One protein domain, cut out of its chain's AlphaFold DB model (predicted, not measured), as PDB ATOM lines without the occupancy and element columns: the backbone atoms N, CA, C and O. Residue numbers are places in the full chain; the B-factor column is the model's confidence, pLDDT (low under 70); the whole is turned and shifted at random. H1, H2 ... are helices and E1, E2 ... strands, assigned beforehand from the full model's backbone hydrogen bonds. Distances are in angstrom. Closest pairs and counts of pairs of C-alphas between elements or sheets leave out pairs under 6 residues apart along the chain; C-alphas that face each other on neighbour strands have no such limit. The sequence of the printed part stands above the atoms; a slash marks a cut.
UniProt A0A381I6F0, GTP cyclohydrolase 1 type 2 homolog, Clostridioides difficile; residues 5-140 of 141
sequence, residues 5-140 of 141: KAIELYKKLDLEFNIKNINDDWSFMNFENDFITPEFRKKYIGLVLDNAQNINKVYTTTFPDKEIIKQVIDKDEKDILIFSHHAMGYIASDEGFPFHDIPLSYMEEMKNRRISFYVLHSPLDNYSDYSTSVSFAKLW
ATOM      1  N   LYS A   5      -6.029  17.826  -5.599       97.75
ATOM      2  CA  LYS A   5      -4.618  17.536  -5.874       97.75
ATOM      3  C   LYS A   5      -3.808  17.730  -4.599       97.75
ATOM      4  O   LYS A   5      -3.865  18.797  -3.988       97.75
ATOM      5  N   ALA A   6      -3.014  16.732  -4.234       98.00
ATOM      6  CA  ALA A   6      -2.260  16.733  -2.987       98.00
ATOM      7  C   ALA A   6      -1.365  17.977  -2.858       98.00
ATOM      8  O   ALA A   6      -1.427  18.694  -1.865       98.00
ATOM      9  N   ILE A   7      -0.659  18.331  -3.937       97.94
ATOM     10  CA  ILE A   7       0.195  19.524  -3.992       97.94
ATOM     11  C   ILE A   7      -0.555  20.845  -3.753       97.94
ATOM     12  O   ILE A   7       0.014  21.791  -3.216       97.94
ATOM     13  N   GLU A   8      -1.824  20.940  -4.155       97.81
ATOM     14  CA  GLU A   8      -2.636  22.136  -3.916       97.81
ATOM     15  C   GLU A   8      -3.084  22.205  -2.455       97.81
ATOM     16  O   GLU A   8      -3.107  23.291  -1.878       97.81
ATOM     17  N   LEU A   9      -3.398  21.055  -1.849       97.75
ATOM     18  CA  LEU A   9      -3.728  20.964  -0.431       97.75
ATOM     19  C   LEU A   9      -2.527  21.339   0.444       97.75
ATOM     20  O   LEU A   9      -2.669  22.196   1.312       97.75
ATOM     21  N   TYR A  10      -1.349  20.768   0.185       97.88
ATOM     22  CA  TYR A  10      -0.145  21.064   0.967       97.88
ATOM     23  C   TYR A  10       0.209  22.549   0.894       97.88
ATOM     24  O   TYR A  10       0.372  23.185   1.923       97.88
ATOM     25  N   LYS A  11       0.194  23.149  -0.305       97.56
ATOM     26  CA  LYS A  11       0.446  24.591  -0.468       97.56
ATOM     27  C   LYS A  11      -0.529  25.460   0.323       97.56
ATOM     28  O   LYS A  11      -0.125  26.498   0.836       97.56
ATOM     29  N   LYS A  12      -1.804  25.071   0.402       96.62
ATOM     30  CA  LYS A  12      -2.790  25.791   1.218       96.62
ATOM     31  C   LYS A  12      -2.453  25.692   2.702       96.62
ATOM     32  O   LYS A  12      -2.446  26.723   3.358       96.62
ATOM     33  N   LEU A  13      -2.129  24.497   3.200       97.06
ATOM     34  CA  LEU A  13      -1.711  24.299   4.593       97.06
ATOM     35  C   LEU A  13      -0.431  25.085   4.913       97.06
ATOM     36  O   LEU A  13      -0.383  25.807   5.905       97.06
ATOM     37  N   ASP A  14       0.569  25.025   4.033       96.81
ATOM     38  CA  ASP A  14       1.841  25.724   4.204       96.81
ATOM     39  C   ASP A  14       1.655  27.244   4.332       96.81
ATOM     40  O   ASP A  14       2.326  27.895   5.137       96.81
ATOM     41  N   LEU A  15       0.758  27.809   3.513       95.94
ATOM     42  CA  LEU A  15       0.415  29.231   3.525       95.94
ATOM     43  C   LEU A  15      -0.401  29.604   4.763       95.94
ATOM     44  O   LEU A  15      -0.050  30.572   5.434       95.94
ATOM     45  N   GLU A  16      -1.448  28.836   5.068       96.06
ATOM     46  CA  GLU A  16      -2.361  29.076   6.192       96.06
ATOM     47  C   GLU A  16      -1.613  29.124   7.528       96.06
ATOM     48  O   GLU A  16      -1.845  30.006   8.353       96.06
ATOM     49  N   PHE A  17      -0.656  28.214   7.711       95.94
ATOM     50  CA  PHE A  17       0.115  28.089   8.945       95.94
ATOM     51  C   PHE A  17       1.504  28.726   8.865       95.94
ATOM     52  O   PHE A  17       2.324  28.537   9.756       95.94
ATOM     53  N   ASN A  18       1.789  29.502   7.814       94.25
ATOM     54  CA  ASN A  18       3.031  30.266   7.671       94.25
ATOM     55  C   ASN A  18       4.317  29.425   7.864       94.25
ATOM     56  O   ASN A  18       5.350  29.927   8.325       94.25
ATOM     57  N   ILE A  19       4.304  28.146   7.469       94.31
ATOM     58  CA  ILE A  19       5.412  27.214   7.762       94.31
ATOM     59  C   ILE A  19       6.714  27.601   7.049       94.31
ATOM     60  O   ILE A  19       7.798  27.099   7.343       94.31
ATOM     61  N   LYS A  20       6.640  28.507   6.066       92.56
ATOM     62  CA  LYS A  20       7.823  29.041   5.393       92.56
ATOM     63  C   LYS A  20       8.792  29.689   6.389       92.56
ATOM     64  O   LYS A  20       9.998  29.557   6.189       92.56
ATOM     65  N   ASN A  21       8.262  30.350   7.416       92.31
ATOM     66  CA  ASN A  21       9.002  31.215   8.336       92.31
ATOM     67  C   ASN A  21       9.192  30.603   9.732       92.31
ATOM     68  O   ASN A  21       9.656  31.290  10.637       92.31
ATOM     69  N   ILE A  22       8.816  29.336   9.909       91.69
ATOM     70  CA  ILE A  22       8.849  28.628  11.188       91.69
ATOM     71  C   ILE A  22       9.663  27.348  10.999       91.69
ATOM     72  O   ILE A  22       9.601  26.726   9.938       91.69
ATOM     73  N   ASN A  23      10.415  26.973  12.028       91.50
ATOM     74  CA  ASN A  23      11.045  25.664  12.151       91.50
ATOM     75  C   ASN A  23      10.595  25.033  13.470       91.50
ATOM     76  O   ASN A  23      10.289  25.756  14.420       91.50
ATOM     77  N   ASP A  24      10.582  23.710  13.509       94.44
ATOM     78  CA  ASP A  24      10.444  22.929  14.736       94.44
ATOM     79  C   ASP A  24      11.736  22.151  14.995       94.44
ATOM     80  O   ASP A  24      12.718  22.319  14.264       94.44
ATOM     81  N   ASP A  25      11.738  21.289  16.005       94.19
ATOM     82  CA  ASP A  25      12.833  20.358  16.246       94.19
ATOM     83  C   ASP A  25      12.308  18.940  16.490       94.19
ATOM     84  O   ASP A  25      11.807  18.610  17.561       94.19
ATOM     85  N   TRP A  26      12.466  18.095  15.470       95.19
ATOM     86  CA  TRP A  26      12.282  16.645  15.553       95.19
ATOM     87  C   TRP A  26      13.590  15.919  15.198       95.19
ATOM     88  O   TRP A  26      13.570  14.842  14.606       95.19
ATOM     89  N   SER A  27      14.749  16.511  15.521       95.00
ATOM     90  CA  SER A  27      16.082  15.977  15.177       95.00
ATOM     91  C   SER A  27      16.395  14.604  15.774       95.00
ATOM     92  O   SER A  27      17.307  13.919  15.316       95.00
ATOM     93  N   PHE A  28      15.618  14.188  16.768       93.56
ATOM     94  CA  PHE A  28      15.693  12.887  17.423       93.56
ATOM     95  C   PHE A  28      14.923  11.770  16.696       93.56
ATOM     96  O   PHE A  28      15.040  10.613  17.092       93.56
ATOM     97  N   MET A  29      14.150  12.083  15.647       95.31
ATOM     98  CA  MET A  29      13.533  11.065  14.790       95.31
ATOM     99  C   MET A  29      14.582  10.271  14.012       95.31
ATOM    100  O   MET A  29      15.623  10.799  13.606       95.31
ATOM    101  N   ASN A  30      14.268   9.017  13.697       94.31
ATOM    102  CA  ASN A  30      15.094   8.241  12.785       94.31
ATOM    103  C   ASN A  30      14.860   8.650  11.318       94.31
ATOM    104  O   ASN A  30      13.841   8.334  10.699       94.31
ATOM    105  N   PHE A  31      15.866   9.297  10.731       95.81
ATOM    106  CA  PHE A  31      15.877   9.709   9.327       95.81
ATOM    107  C   PHE A  31      16.646   8.758   8.393       95.81
ATOM    108  O   PHE A  31      16.775   9.057   7.204       95.81
ATOM    109  N   GLU A  32      17.145   7.616   8.870       94.88
ATOM    110  CA  GLU A  32      17.878   6.617   8.073       94.88
ATOM    111  C   GLU A  32      16.935   5.778   7.183       94.88
ATOM    112  O   GLU A  32      16.806   4.564   7.317       94.88
ATOM    113  N   ASN A  33      16.210   6.444   6.284       94.19
ATOM    114  CA  ASN A  33      15.291   5.856   5.308       94.19
ATOM    115  C   ASN A  33      15.048   6.827   4.141       94.19
ATOM    116  O   ASN A  33      15.361   8.007   4.262       94.19
ATOM    117  N   ASP A  34      14.414   6.368   3.061       95.56
ATOM    118  CA  ASP A  34      14.095   7.199   1.885       95.56
ATOM    119  C   ASP A  34      12.615   7.623   1.807       95.56
ATOM    120  O   ASP A  34      12.172   8.180   0.802       95.56
ATOM    121  N   PHE A  35      11.819   7.349   2.845       97.88
ATOM    122  CA  PHE A  35      10.391   7.681   2.863       97.88
ATOM    123  C   PHE A  35      10.148   9.147   3.232       97.88
ATOM    124  O   PHE A  35       9.289   9.800   2.640       97.88
ATOM    125  N   ILE A  36      10.903   9.663   4.207       98.38
ATOM    126  CA  ILE A  36      10.712  11.021   4.727       98.38
ATOM    127  C   ILE A  36      11.218  12.064   3.728       98.38
ATOM    128  O   ILE A  36      12.382  12.007   3.308       98.38
ATOM    129  N   THR A  37      10.378  13.056   3.411       98.25
ATOM    130  CA  THR A  37      10.705  14.091   2.424       98.25
ATOM    131  C   THR A  37      11.940  14.922   2.814       98.25
ATOM    132  O   THR A  37      12.188  15.176   3.998       98.25
ATOM    133  N   PRO A  38      12.714  15.420   1.830       97.00
ATOM    134  CA  PRO A  38      13.864  16.283   2.100       97.00
ATOM    135  C   PRO A  38      13.519  17.590   2.816       97.00
ATOM    136  O   PRO A  38      14.337  18.100   3.578       97.00
ATOM    137  N   GLU A  39      12.336  18.153   2.569       95.12
ATOM    138  CA  GLU A  39      11.939  19.424   3.183       95.12
ATOM    139  C   GLU A  39      11.580  19.247   4.659       95.12
ATOM    140  O   GLU A  39      12.006  20.059   5.485       95.12
ATOM    141  N   PHE A  40      10.913  18.146   5.022       97.75
ATOM    142  CA  PHE A  40      10.643  17.848   6.426       97.75
ATOM    143  C   PHE A  40      11.937  17.659   7.226       97.75
ATOM    144  O   PHE A  40      12.046  18.182   8.326       97.75
ATOM    145  N   ARG A  41      12.971  17.029   6.656       96.19
ATOM    146  CA  ARG A  41      14.288  16.878   7.318       96.19
ATOM    147  C   ARG A  41      14.972  18.202   7.656       96.19
ATOM    148  O   ARG A  41      15.835  18.236   8.521       96.19
ATOM    149  N   LYS A  42      14.647  19.276   6.932       94.75
ATOM    150  CA  LYS A  42      15.248  20.601   7.146       94.75
ATOM    151  C   LYS A  42      14.477  21.427   8.165       94.75
ATOM    152  O   LYS A  42      15.086  22.227   8.866       94.75
ATOM    153  N   LYS A  43      13.148  21.298   8.171       95.81
ATOM    154  CA  LYS A  43      12.251  22.191   8.917       95.81
ATOM    155  C   LYS A  43      11.532  21.539  10.078       95.81
ATOM    156  O   LYS A  43      10.999  22.257  10.918       95.81
ATOM    157  N   TYR A  44      11.455  20.211  10.073       97.50
ATOM    158  CA  TYR A  44      10.694  19.418  11.029       97.50
ATOM    159  C   TYR A  44       9.194  19.796  11.056       97.50
ATOM    160  O   TYR A  44       8.494  19.607  12.042       97.50
ATOM    161  N   ILE A  45       8.672  20.346   9.952       97.06
ATOM    162  CA  ILE A  45       7.281  20.794   9.796       97.06
ATOM    163  C   ILE A  45       6.819  20.483   8.373       97.06
ATOM    164  O   ILE A  45       7.596  20.585   7.421       97.06
ATOM    165  N   GLY A  46       5.537  20.163   8.221       98.19
ATOM    166  CA  GLY A  46       4.865  20.036   6.939       98.19
ATOM    167  C   GLY A  46       4.829  18.596   6.444       98.19
ATOM    168  O   GLY A  46       4.558  17.666   7.200       98.19
ATOM    169  N   LEU A  47       5.053  18.409   5.145       98.56
ATOM    170  CA  LEU A  47       4.876  17.126   4.472       98.56
ATOM    171  C   LEU A  47       5.974  16.122   4.845       98.56
ATOM    172  O   LEU A  47       7.094  16.220   4.352       98.56
ATOM    173  N   VAL A  48       5.645  15.122   5.661       98.56
ATOM    174  CA  VAL A  48       6.564  14.055   6.088       98.56
ATOM    175  C   VAL A  48       6.689  12.975   5.021       98.56
ATOM    176  O   VAL A  48       7.804  12.620   4.654       98.56
ATOM    177  N   LEU A  49       5.562  12.474   4.504       98.69
ATOM    178  CA  LEU A  49       5.497  11.425   3.479       98.69
ATOM    179  C   LEU A  49       4.632  11.904   2.309       98.69
ATOM    180  O   LEU A  49       3.475  12.267   2.527       98.69
ATOM    181  N   ASP A  50       5.159  11.860   1.082       98.56
ATOM    182  CA  ASP A  50       4.435  12.257  -0.134       98.56
ATOM    183  C   ASP A  50       4.142  11.051  -1.036       98.56
ATOM    184  O   ASP A  50       4.878  10.746  -1.974       98.56
ATOM    185  N   ASN A  51       3.073  10.325  -0.714       98.56
ATOM    186  CA  ASN A  51       2.752   9.050  -1.362       98.56
ATOM    187  C   ASN A  51       1.547   9.132  -2.314       98.56
ATOM    188  O   ASN A  51       1.285   8.184  -3.057       98.56
ATOM    189  N   ALA A  52       0.788  10.230  -2.287       98.06
ATOM    190  CA  ALA A  52      -0.465  10.379  -3.018       98.06
ATOM    191  C   ALA A  52      -0.467  11.633  -3.900       98.06
ATOM    192  O   ALA A  52      -0.136  12.725  -3.455       98.06
ATOM    193  N   GLN A  53      -0.911  11.494  -5.153       98.12
ATOM    194  CA  GLN A  53      -1.068  12.633  -6.072       98.12
ATOM    195  C   GLN A  53      -2.389  13.383  -5.863       98.12
ATOM    196  O   GLN A  53      -2.486  14.582  -6.132       98.12
ATOM    197  N   ASN A  54      -3.407  12.675  -5.381       97.88
ATOM    198  CA  ASN A  54      -4.716  13.215  -5.041       97.88
ATOM    199  C   ASN A  54      -5.065  12.792  -3.618       97.88
ATOM    200  O   ASN A  54      -4.621  11.739  -3.173       97.88
ATOM    201  N   ILE A  55      -5.865  13.600  -2.931       98.19
ATOM    202  CA  ILE A  55      -6.372  13.314  -1.594       98.19
ATOM    203  C   ILE A  55      -7.894  13.267  -1.660       98.19
ATOM    204  O   ILE A  55      -8.547  14.242  -2.042       98.19
ATOM    205  N   ASN A  56      -8.442  12.119  -1.273       96.31
ATOM    206  CA  ASN A  56      -9.874  11.831  -1.249       96.31
ATOM    207  C   ASN A  56     -10.426  11.833   0.182       96.31
ATOM    208  O   ASN A  56     -11.633  11.987   0.383       96.31
ATOM    209  N   LYS A  57      -9.549  11.631   1.173       97.06
ATOM    210  CA  LYS A  57      -9.895  11.592   2.591       97.06
ATOM    211  C   LYS A  57      -8.732  12.069   3.454       97.06
ATOM    212  O   LYS A  57      -7.573  11.814   3.138       97.06
ATOM    213  N   VAL A  58      -9.069  12.731   4.556       97.75
ATOM    214  CA  VAL A  58      -8.116  13.152   5.581       97.75
ATOM    215  C   VAL A  58      -8.486  12.481   6.901       97.75
ATOM    216  O   VAL A  58      -9.650  12.519   7.298       97.75
ATOM    217  N   TYR A  59      -7.506  11.879   7.569       98.25
ATOM    218  CA  TYR A  59      -7.603  11.468   8.967       98.25
ATOM    219  C   TYR A  59      -6.773  12.425   9.814       98.25
ATOM    220  O   TYR A  59      -5.624  12.692   9.477       98.25
ATOM    221  N   THR A  60      -7.346  12.939  10.897       98.06
ATOM    222  CA  THR A  60      -6.656  13.845  11.821       98.06
ATOM    223  C   THR A  60      -6.310  13.122  13.116       98.06
ATOM    224  O   THR A  60      -7.143  12.374  13.628       98.06
ATOM    225  N   THR A  61      -5.127  13.363  13.671       97.94
ATOM    226  CA  THR A  61      -4.721  12.836  14.983       97.94
ATOM    227  C   THR A  61      -3.835  13.833  15.729       97.94
ATOM    228  O   THR A  61      -3.231  14.709  15.116       97.94
ATOM    229  N   THR A  62      -3.750  13.721  17.053       97.25
ATOM    230  CA  THR A  62      -2.765  14.481  17.836       97.25
ATOM    231  C   THR A  62      -1.392  13.819  17.737       97.25
ATOM    232  O   THR A  62      -0.420  14.476  17.373       97.25
ATOM    233  N   PHE A  63      -1.332  12.507  17.980       97.94
ATOM    234  CA  PHE A  63      -0.126  11.693  17.854       97.94
ATOM    235  C   PHE A  63      -0.325  10.607  16.782       97.94
ATOM    236  O   PHE A  63      -1.396   9.990  16.716       97.94
ATOM    237  N   PRO A  64       0.667  10.355  15.915       97.56
ATOM    238  CA  PRO A  64       0.633   9.305  14.909       97.56
ATOM    239  C   PRO A  64       1.026   7.948  15.524       97.56
ATOM    240  O   PRO A  64       1.966   7.293  15.070       97.56
ATOM    241  N   ASP A  65       0.320   7.529  16.576       97.31
ATOM    242  CA  ASP A  65       0.597   6.267  17.268       97.31
ATOM    243  C   ASP A  65       0.401   5.069  16.333       97.31
ATOM    244  O   ASP A  65      -0.388   5.110  15.376       97.31
ATOM    245  N   LYS A  66       1.113   3.970  16.609       95.88
ATOM    246  CA  LYS A  66       1.122   2.784  15.736       95.88
ATOM    247  C   LYS A  66      -0.293   2.258  15.517       95.88
ATOM    248  O   LYS A  66      -0.676   1.955  14.392       95.88
ATOM    249  N   GLU A  67      -1.098   2.208  16.563       95.94
ATOM    250  CA  GLU A  67      -2.474   1.729  16.555       95.94
ATOM    251  C   GLU A  67      -3.372   2.611  15.680       95.94
ATOM    252  O   GLU A  67      -4.248   2.093  14.984       95.94
ATOM    253  N   ILE A  68      -3.139   3.926  15.667       96.94
ATOM    254  CA  ILE A  68      -3.885   4.883  14.843       96.94
ATOM    255  C   ILE A  68      -3.515   4.720  13.370       96.94
ATOM    256  O   ILE A  68      -4.399   4.571  12.525       96.94
ATOM    257  N   ILE A  69      -2.219   4.680  13.048       98.00
ATOM    258  CA  ILE A  69      -1.757   4.460  11.669       98.00
ATOM    259  C   ILE A  69      -2.239   3.101  11.158       98.00
ATOM    260  O   ILE A  69      -2.745   3.002  10.040       98.00
ATOM    261  N   LYS A  70      -2.147   2.061  11.993       98.00
ATOM    262  CA  LYS A  70      -2.616   0.718  11.659       98.00
ATOM    263  C   LYS A  70      -4.106   0.705  11.329       98.00
ATOM    264  O   LYS A  70      -4.482   0.111  10.327       98.00
ATOM    265  N   GLN A  71      -4.942   1.403  12.097       97.88
ATOM    266  CA  GLN A  71      -6.367   1.533  11.775       97.88
ATOM    267  C   GLN A  71      -6.612   2.194  10.415       97.88
ATOM    268  O   GLN A  71      -7.578   1.842   9.744       97.88
ATOM    269  N   VAL A  72      -5.775   3.146   9.993       97.81
ATOM    270  CA  VAL A  72      -5.885   3.753   8.656       97.81
ATOM    271  C   VAL A  72      -5.453   2.764   7.568       97.81
ATOM    272  O   VAL A  72      -6.158   2.631   6.570       97.81
ATOM    273  N   ILE A  73      -4.347   2.039   7.769       97.88
ATOM    274  CA  ILE A  73      -3.849   1.015   6.832       97.88
ATOM    275  C   ILE A  73      -4.869  -0.122   6.659       97.88
ATOM    276  O   ILE A  73      -5.177  -0.510   5.532       97.88
ATOM    277  N   ASP A  74      -5.436  -0.621   7.759       97.56
ATOM    278  CA  ASP A  74      -6.347  -1.774   7.778       97.56
ATOM    279  C   ASP A  74      -7.693  -1.496   7.087       97.56
ATOM    280  O   ASP A  74      -8.415  -2.431   6.742       97.56
ATOM    281  N   LYS A  75      -8.040  -0.224   6.848       96.38
ATOM    282  CA  LYS A  75      -9.249   0.152   6.096       96.38
ATOM    283  C   LYS A  75      -9.145  -0.104   4.596       96.38
ATOM    284  O   LYS A  75     -10.163  -0.013   3.916       96.38
ATOM    285  N   ASP A  76      -7.947  -0.388   4.083       93.50
ATOM    286  CA  ASP A  76      -7.674  -0.585   2.653       93.50
ATOM    287  C   ASP A  76      -8.209   0.552   1.756       93.50
ATOM    288  O   ASP A  76      -8.686   0.373   0.633       93.50
ATOM    289  N   GLU A  77      -8.143   1.768   2.283       94.56
ATOM    290  CA  GLU A  77      -8.437   2.982   1.541       94.56
ATOM    291  C   GLU A  77      -7.152   3.502   0.880       94.56
ATOM    292  O   GLU A  77      -6.037   3.184   1.300       94.56
ATOM    293  N   LYS A  78      -7.295   4.317  -0.169       96.38
ATOM    294  CA  LYS A  78      -6.163   4.915  -0.888       96.38
ATOM    295  C   LYS A  78      -6.374   6.403  -1.092       96.38
ATOM    296  O   LYS A  78      -7.508   6.878  -1.008       96.38
ATOM    297  N   ASP A  79      -5.291   7.103  -1.425       97.56
ATOM    298  CA  ASP A  79      -5.309   8.543  -1.695       97.56
ATOM    299  C   ASP A  79      -5.738   9.316  -0.436       97.56
ATOM    300  O   ASP A  79      -6.691  10.101  -0.426       97.56
ATOM    301  N   ILE A  80      -5.053   9.009   0.666       98.00
ATOM    302  CA  ILE A  80      -5.343   9.509   2.011       98.00
ATOM    303  C   ILE A  80      -4.252  10.482   2.441       98.00
ATOM    304  O   ILE A  80      -3.077  10.282   2.140       98.00
ATOM    305  N   LEU A  81      -4.639  11.486   3.222       98.69
ATOM    306  CA  LEU A  81      -3.722  12.248   4.057       98.69
ATOM    307  C   LEU A  81      -3.960  11.911   5.534       98.69
ATOM    308  O   LEU A  81      -5.067  12.096   6.036       98.69
ATOM    309  N   ILE A  82      -2.927  11.468   6.242       98.69
ATOM    310  CA  ILE A  82      -2.888  11.576   7.701       98.69
ATOM    311  C   ILE A  82      -2.347  12.969   8.028       98.69
ATOM    312  O   ILE A  82      -1.260  13.340   7.587       98.69
ATOM    313  N   PHE A  83      -3.119  13.748   8.770       98.62
ATOM    314  CA  PHE A  83      -2.738  15.056   9.279       98.62
ATOM    315  C   PHE A  83      -2.561  14.943  10.794       98.62
ATOM    316  O   PHE A  83      -3.505  14.581  11.496       98.62
ATOM    317  N   SER A  84      -1.361  15.212  11.296       98.44
ATOM    318  CA  SER A  84      -1.055  15.088  12.723       98.44
ATOM    319  C   SER A  84      -0.527  16.383  13.315       98.44
ATOM    320  O   SER A  84       0.084  17.196  12.619       98.44
ATOM    321  N   HIS A  85      -0.733  16.546  14.617       98.06
ATOM    322  CA  HIS A  85      -0.078  17.601  15.374       98.06
ATOM    323  C   HIS A  85       1.405  17.276  15.622       98.06
ATOM    324  O   HIS A  85       2.273  18.090  15.325       98.06
ATOM    325  N   HIS A  86       1.722  16.057  16.069       97.81
ATOM    326  CA  HIS A  86       3.102  15.608  16.293       97.81
ATOM    327  C   HIS A  86       3.636  14.718  15.161       97.81
ATOM    328  O   HIS A  86       2.867  14.059  14.454       97.81
ATOM    329  N   ALA A  87       4.964  14.677  15.011       97.50
ATOM    330  CA  ALA A  87       5.650  13.844  14.019       97.50
ATOM    331  C   ALA A  87       5.942  12.409  14.490       97.50
ATOM    332  O   ALA A  87       6.127  11.518  13.661       97.50
ATOM    333  N   MET A  88       5.954  12.189  15.805       97.88
ATOM    334  CA  MET A  88       6.224  10.905  16.454       97.88
ATOM    335  C   MET A  88       5.051  10.499  17.334       97.88
ATOM    336  O   MET A  88       4.380  11.367  17.895       97.88
ATOM    337  N   GLY A  89       4.827   9.190  17.460       97.44
ATOM    338  CA  GLY A  89       3.858   8.664  18.418       97.44
ATOM    339  C   GLY A  89       4.343   8.849  19.855       97.44
ATOM    340  O   GLY A  89       5.526   9.120  20.080       97.44
ATOM    341  N   TYR A  90       3.431   8.729  20.814       96.50
ATOM    342  CA  TYR A  90       3.663   9.041  22.221       96.50
ATOM    343  C   TYR A  90       3.047   7.988  23.145       96.50
ATOM    344  O   TYR A  90       1.874   7.641  23.025       96.50
ATOM    345  N   ILE A  91       3.826   7.520  24.121       93.88
ATOM    346  CA  ILE A  91       3.383   6.550  25.126       93.88
ATOM    347  C   ILE A  91       3.493   7.187  26.511       93.88
ATOM    348  O   ILE A  91       4.571   7.298  27.087       93.88
ATOM    349  N   ALA A  92       2.351   7.586  27.075       90.44
ATOM    350  CA  ALA A  92       2.291   8.336  28.333       90.44
ATOM    351  C   ALA A  92       2.885   7.606  29.551       90.44
ATOM    352  O   ALA A  92       3.261   8.247  30.528       90.44
ATOM    353  N   SER A  93       2.918   6.271  29.519       91.81
ATOM    354  CA  SER A  93       3.448   5.444  30.606       91.81
ATOM    355  C   SER A  93       4.966   5.296  30.589       91.81
ATOM    356  O   SER A  93       5.516   4.787  31.564       91.81
ATOM    357  N   ASP A  94       5.631   5.678  29.499       91.81
ATOM    358  CA  ASP A  94       7.068   5.482  29.356       91.81
ATOM    359  C   ASP A  94       7.833   6.561  30.130       91.81
ATOM    360  O   ASP A  94       7.570   7.760  30.016       91.81
ATOM    361  N   GLU A  95       8.808   6.132  30.930       90.56
ATOM    362  CA  GLU A  95       9.736   7.044  31.596       90.56
ATOM    363  C   GLU A  95      10.816   7.537  30.616       90.56
ATOM    364  O   GLU A  95      11.252   6.821  29.712       90.56
ATOM    365  N   GLY A  96      11.312   8.761  30.819       91.69
ATOM    366  CA  GLY A  96      12.396   9.322  30.012       91.69
ATOM    367  C   GLY A  96      11.905   9.980  28.723       91.69
ATOM    368  O   GLY A  96      11.337  11.068  28.784       91.69
ATOM    369  N   PHE A  97      12.190   9.371  27.568       90.69
ATOM    370  CA  PHE A  97      11.822   9.895  26.249       90.69
ATOM    371  C   PHE A  97      10.638   9.090  25.675       90.69
ATOM    372  O   PHE A  97      10.860   8.058  25.043       90.69
ATOM    373  N   PRO A  98       9.384   9.530  25.895       94.00
ATOM    374  CA  PRO A  98       8.174   8.739  25.635       94.00
ATOM    375  C   PRO A  98       7.717   8.762  24.169       94.00
ATOM    376  O   PRO A  98       6.574   8.411  23.874       94.00
ATOM    377  N   PHE A  99       8.565   9.224  23.246       95.88
ATOM    378  CA  PHE A  99       8.229   9.291  21.828       95.88
ATOM    379  C   PHE A  99       8.839   8.125  21.065       95.88
ATOM    380  O   PHE A  99       9.966   7.705  21.331       95.88
ATOM    381  N   HIS A 100       8.121   7.646  20.055       95.75
ATOM    382  CA  HIS A 100       8.609   6.590  19.179       95.75
ATOM    383  C   HIS A 100       8.401   6.932  17.702       95.75
ATOM    384  O   HIS A 100       7.402   7.535  17.303       95.75
ATOM    385  N   ASP A 101       9.334   6.479  16.867       96.75
ATOM    386  CA  ASP A 101       9.198   6.588  15.420       96.75
ATOM    387  C   ASP A 101       8.013   5.762  14.898       96.75
ATOM    388  O   ASP A 101       7.567   4.769  15.498       96.75
ATOM    389  N   ILE A 102       7.532   6.153  13.720       97.31
ATOM    390  CA  ILE A 102       6.666   5.310  12.899       97.31
ATOM    391  C   ILE A 102       7.530   4.159  12.352       97.31
ATOM    392  O   ILE A 102       8.569   4.424  11.745       97.31
ATOM    393  N   PRO A 103       7.139   2.880  12.524       97.25
ATOM    394  CA  PRO A 103       7.905   1.757  11.991       97.25
ATOM    395  C   PRO A 103       8.127   1.862  10.477       97.25
ATOM    396  O   PRO A 103       7.200   2.191   9.736       97.25
ATOM    397  N   LEU A 104       9.316   1.496   9.989       97.56
ATOM    398  CA  LEU A 104       9.618   1.518   8.549       97.56
ATOM    399  C   LEU A 104       8.651   0.655   7.728       97.56
ATOM    400  O   LEU A 104       8.236   1.063   6.648       97.56
ATOM    401  N   SER A 105       8.225  -0.490   8.270       97.75
ATOM    402  CA  SER A 105       7.210  -1.340   7.638       97.75
ATOM    403  C   SER A 105       5.861  -0.634   7.475       97.75
ATOM    404  O   SER A 105       5.135  -0.903   6.524       97.75
ATOM    405  N   TYR A 106       5.518   0.302   8.364       98.25
ATOM    406  CA  TYR A 106       4.295   1.094   8.231       98.25
ATOM    407  C   TYR A 106       4.468   2.168   7.166       98.25
ATOM    408  O   TYR A 106       3.558   2.365   6.372       98.25
ATOM    409  N   MET A 107       5.631   2.824   7.093       98.31
ATOM    410  CA  MET A 107       5.918   3.783   6.019       98.31
ATOM    411  C   MET A 107       5.897   3.118   4.635       98.31
ATOM    412  O   MET A 107       5.383   3.700   3.677       98.31
ATOM    413  N   GLU A 108       6.395   1.885   4.535       98.31
ATOM    414  CA  GLU A 108       6.310   1.068   3.323       98.31
ATOM    415  C   GLU A 108       4.853   0.758   2.946       98.31
ATOM    416  O   GLU A 108       4.439   1.016   1.814       98.31
ATOM    417  N   GLU A 109       4.038   0.297   3.896       98.06
ATOM    418  CA  GLU A 109       2.611   0.062   3.652       98.06
ATOM    419  C   GLU A 109       1.862   1.351   3.291       98.06
ATOM    420  O   GLU A 109       1.065   1.370   2.351       98.06
ATOM    421  N   MET A 110       2.157   2.466   3.960       98.44
ATOM    422  CA  MET A 110       1.602   3.778   3.627       98.44
ATOM    423  C   MET A 110       1.948   4.182   2.192       98.44
ATOM    424  O   MET A 110       1.080   4.677   1.470       98.44
ATOM    425  N   LYS A 111       3.173   3.912   1.732       98.38
ATOM    426  CA  LYS A 111       3.564   4.116   0.333       98.38
ATOM    427  C   LYS A 111       2.752   3.229  -0.613       98.38
ATOM    428  O   LYS A 111       2.164   3.743  -1.565       98.38
ATOM    429  N   ASN A 112       2.638   1.933  -0.322       97.44
ATOM    430  CA  ASN A 112       1.871   0.974  -1.130       97.44
ATOM    431  C   ASN A 112       0.378   1.347  -1.236       97.44
ATOM    432  O   ASN A 112      -0.256   1.148  -2.279       97.44
ATOM    433  N   ARG A 113      -0.183   1.931  -0.174       96.69
ATOM    434  CA  ARG A 113      -1.586   2.364  -0.093       96.69
ATOM    435  C   ARG A 113      -1.813   3.813  -0.532       96.69
ATOM    436  O   ARG A 113      -2.964   4.234  -0.604       96.69
ATOM    437  N   ARG A 114      -0.769   4.569  -0.895       98.50
ATOM    438  CA  ARG A 114      -0.854   6.010  -1.216       98.50
ATOM    439  C   ARG A 114      -1.460   6.815  -0.063       98.50
ATOM    440  O   ARG A 114      -2.454   7.524  -0.220       98.50
ATOM    441  N   ILE A 115      -0.871   6.651   1.112       98.69
ATOM    442  CA  ILE A 115      -1.186   7.395   2.327       98.69
ATOM    443  C   ILE A 115      -0.047   8.388   2.553       98.69
ATOM    444  O   ILE A 115       1.077   7.996   2.870       98.69
ATOM    445  N   SER A 116      -0.328   9.671   2.360       98.81
ATOM    446  CA  SER A 116       0.587  10.763   2.691       98.81
ATOM    447  C   SER A 116       0.485  11.126   4.173       98.81
ATOM    448  O   SER A 116      -0.531  10.859   4.820       98.81
ATOM    449  N   PHE A 117       1.524  11.765   4.708       98.88
ATOM    450  CA  PHE A 117       1.583  12.196   6.104       98.88
ATOM    451  C   PHE A 117       2.068  13.642   6.198       98.88
ATOM    452  O   PHE A 117       3.110  13.973   5.637       98.88
ATOM    453  N   TYR A 118       1.317  14.499   6.888       98.75
ATOM    454  CA  TYR A 118       1.622  15.919   7.061       98.75
ATOM    455  C   TYR A 118       1.493  16.310   8.534       98.75
ATOM    456  O   TYR A 118       0.540  15.908   9.202       98.75
ATOM    457  N   VAL A 119       2.448  17.095   9.024       98.38
ATOM    458  CA  VAL A 119       2.576  17.460  10.436       98.38
ATOM    459  C   VAL A 119       2.588  18.970  10.603       98.38
ATOM    460  O   VAL A 119       3.369  19.660   9.947       98.38
ATOM    461  N   LEU A 120       1.784  19.472  11.540       97.44
ATOM    462  CA  LEU A 120       1.905  20.831  12.065       97.44
ATOM    463  C   LEU A 120       1.930  20.803  13.589       97.44
ATOM    464  O   LEU A 120       0.898  20.612  14.229       97.44
ATOM    465  N   HIS A 121       3.109  21.060  14.144       96.62
ATOM    466  CA  HIS A 121       3.317  21.186  15.579       96.62
ATOM    467  C   HIS A 121       3.230  22.664  15.984       96.62
ATOM    468  O   HIS A 121       2.135  23.230  15.956       96.62
ATOM    469  N   SER A 122       4.363  23.339  16.206       94.81
ATOM    470  CA  SER A 122       4.393  24.743  16.643       94.81
ATOM    471  C   SER A 122       3.532  25.707  15.799       94.81
ATOM    472  O   SER A 122       2.893  26.591  16.374       94.81
ATOM    473  N   PRO A 123       3.444  25.582  14.454       95.06
ATOM    474  CA  PRO A 123       2.547  26.433  13.674       95.06
ATOM    475  C   PRO A 123       1.060  26.234  13.984       95.06
ATOM    476  O   PRO A 123       0.317  27.213  13.991       95.06
ATOM    477  N   LEU A 124       0.626  24.997  14.257       96.81
ATOM    478  CA  LEU A 124      -0.772  24.695  14.577       96.81
ATOM    479  C   LEU A 124      -1.171  25.254  15.941       96.81
ATOM    480  O   LEU A 124      -2.336  25.559  16.145       96.81
ATOM    481  N   ASP A 125      -0.237  25.466  16.862       95.56
ATOM    482  CA  ASP A 125      -0.570  26.084  18.149       95.56
ATOM    483  C   ASP A 125      -0.755  27.598  18.066       95.56
ATOM    484  O   ASP A 125      -1.508  28.164  18.861       95.56
ATOM    485  N   ASN A 126      -0.090  28.253  17.109       90.69
ATOM    486  CA  ASN A 126       0.134  29.701  17.147       90.69
ATOM    487  C   ASN A 126      -0.448  30.479  15.958       90.69
ATOM    488  O   ASN A 126      -0.600  31.697  16.055       90.69
ATOM    489  N   TYR A 127      -0.747  29.821  14.836       90.38
ATOM    490  CA  TYR A 127      -1.152  30.489  13.597       90.38
ATOM    491  C   TYR A 127      -2.504  30.000  13.090       90.38
ATOM    492  O   TYR A 127      -2.872  28.845  13.279       90.38
ATOM    493  N   SER A 128      -3.196  30.889  12.372       90.56
ATOM    494  CA  SER A 128      -4.549  30.695  11.846       90.56
ATOM    495  C   SER A 128      -5.661  30.680  12.910       90.56
ATOM    496  O   SER A 128      -5.452  30.424  14.100       90.56
ATOM    497  N   ASP A 129      -6.884  30.938  12.441       92.31
ATOM    498  CA  ASP A 129      -8.136  30.787  13.184       92.31
ATOM    499  C   ASP A 129      -8.417  29.344  13.625       92.31
ATOM    500  O   ASP A 129      -9.268  29.134  14.499       92.31
ATOM    501  N   TYR A 130      -7.723  28.378  13.015       92.25
ATOM    502  CA  TYR A 130      -7.797  26.951  13.323       92.25
ATOM    503  C   TYR A 130      -6.761  26.494  14.356       92.25
ATOM    504  O   TYR A 130      -6.705  25.301  14.649       92.25
ATOM    505  N   SER A 131      -5.935  27.397  14.899       94.81
ATOM    506  CA  SER A 131      -4.908  26.995  15.862       94.81
ATOM    507  C   SER A 131      -5.483  26.362  17.126       94.81
ATOM    508  O   SER A 131      -6.601  26.689  17.539       94.81
ATOM    509  N   THR A 132      -4.697  25.507  17.786       94.19
ATOM    510  CA  THR A 132      -5.044  24.912  19.085       94.19
ATOM    511  C   THR A 132      -5.392  26.000  20.099       94.19
ATOM    512  O   THR A 132      -6.432  25.920  20.749       94.19
ATOM    513  N   SER A 133      -4.578  27.059  20.187       94.00
ATOM    514  CA  SER A 133      -4.780  28.156  21.142       94.00
ATOM    515  C   SER A 133      -6.060  28.947  20.869       94.00
ATOM    516  O   SER A 133      -6.830  29.209  21.794       94.00
ATOM    517  N   VAL A 134      -6.329  29.300  19.605       94.12
ATOM    518  CA  VAL A 134      -7.560  30.016  19.227       94.12
ATOM    519  C   VAL A 134      -8.786  29.130  19.432       94.12
ATOM    520  O   VAL A 134      -9.786  29.589  19.982       94.12
ATOM    521  N   SER A 135      -8.710  27.865  19.023       93.44
ATOM    522  CA  SER A 135      -9.795  26.894  19.190       93.44
ATOM    523  C   SER A 135     -10.111  26.670  20.663       93.44
ATOM    524  O   SER A 135     -11.277  26.693  21.045       93.44
ATOM    525  N   PHE A 136      -9.082  26.536  21.504       93.88
ATOM    526  CA  PHE A 136      -9.244  26.431  22.947       93.88
ATOM    527  C   PHE A 136      -9.914  27.681  23.509       93.88
ATOM    528  O   PHE A 136     -10.945  27.558  24.156       93.88
ATOM    529  N   ALA A 137      -9.407  28.881  23.206       94.50
ATOM    530  CA  ALA A 137      -9.998  30.134  23.677       94.50
ATOM    531  C   ALA A 137     -11.479  30.285  23.274       94.50
ATOM    532  O   ALA A 137     -12.291  30.719  24.088       94.50
ATOM    533  N   LYS A 138     -11.842  29.870  22.051       93.50
ATOM    534  CA  LYS A 138     -13.224  29.887  21.538       93.50
ATOM    535  C   LYS A 138     -14.177  28.937  22.275       93.50
ATOM    536  O   LYS A 138     -15.378  29.149  22.200       93.50
ATOM    537  N   LEU A 139     -13.684  27.905  22.965       91.19
ATOM    538  CA  LEU A 139     -14.532  26.986  23.744       91.19
ATOM    539  C   LEU A 139     -14.962  27.563  25.101       91.19
ATOM    540  O   LEU A 139     -15.868  27.018  25.728       91.19
ATOM    541  N   TRP A 140     -14.315  28.634  25.564       79.19
ATOM    542  CA  TRP A 140     -14.585  29.265  26.861       79.19
ATOM    543  C   TRP A 140     -15.426  30.546  26.757       79.19
ATOM    544  O   TRP A 140     -15.597  31.240  27.762       79.19
TER     545      TRP A 140
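This is residues 5 to 140 of the 141 residues of the protein "GTP cyclohydrolase 1 type 2 homolog" of Clostridioides difficile (UniProt A0A381I6F0). A twisted sheet of four strands forms the middle, with H1 over one face and H3 and H4 side by side over the other, while H2 sits beside edge strand E1. Past the end of E4, H5 and H6 lead away from the sheet as a small arm, and elsewhere residues 92 to 97 stick out. The 136 printed residues hold, in order, H1 H2 E1 E2 H3 E3 H4 E4 H5 H6; the class is mixed, with under half of the residues in named elements. The sheet's order is E1 E4 E3 E2, mixed. The whole is compact, with a radius of gyration of the C-alphas of 14.6 A and spans of 41 by 40 by 30 A.

Start at H1, residues 6 to 16: it is on the sheet of E1, residues 46 to 49, E4, residues 115 to 119, E3, residues 80 to 84, and E2, residues 57 to 61, at a height of 9.6 A. It lies over E1 and E4, along the strands, and its closest C-alphas to E1 are those of Asp 14 and Gly 46, 7.0 A apart. H2, residues 38 to 43, is on the opposite face, over none of the strands; the C-alphas of Phe 40 and Val 48 come closest to each other, 5.6 A. E1 and E4 are antiparallel, with N 46 and O 119 within hydrogen-bond range at 2.8 A. E3 and E2 are parallel, with N 83 and O 59 at 2.8 A, and so are E4 and E3, with N 116 and O 80 at 2.8 A. E2, H3, residues 66 to 74, and E3 form a strand-helix-strand unit, two parallel neighbours with a helix between, as do E3, H4, residues 104 to 113, and E4; both crossovers are right-handed. H3 and H4 lie on the same face as H2 and touch at Ile 73 and Met 110, their closest C-alphas, 6.9 A, at a shallow tilt of 28 degrees, the same way. H5, residues 122 to 126, and H6, residues 132 to 138, are not on the sheet and touch only at the corner, Asp 125 to Thr 132, closest C-alphas, 4.7 A. Every O i to N i+4 pair is within hydrogen-bond range in H1, H3, H4, H5 and H6; in H2 it is 1 of 2.

Find C-alpha 6 at (-2.260, 16.733, -2.987), where H1 begins its 15.4 A. E2 and E4 each run 13.5 A, E3 12.8 A, H3 11.8 A and H4 14.2 A. H6 ends at C-alpha 138, (-13.224, 29.887, 21.538).

The C-alphas farthest apart, of Asp 34 and Trp 140, are 44.0 A apart. The printed part has no cut; its long links are H1 to H2 and E3 to H4. No printed residue is under 70 in pLDDT.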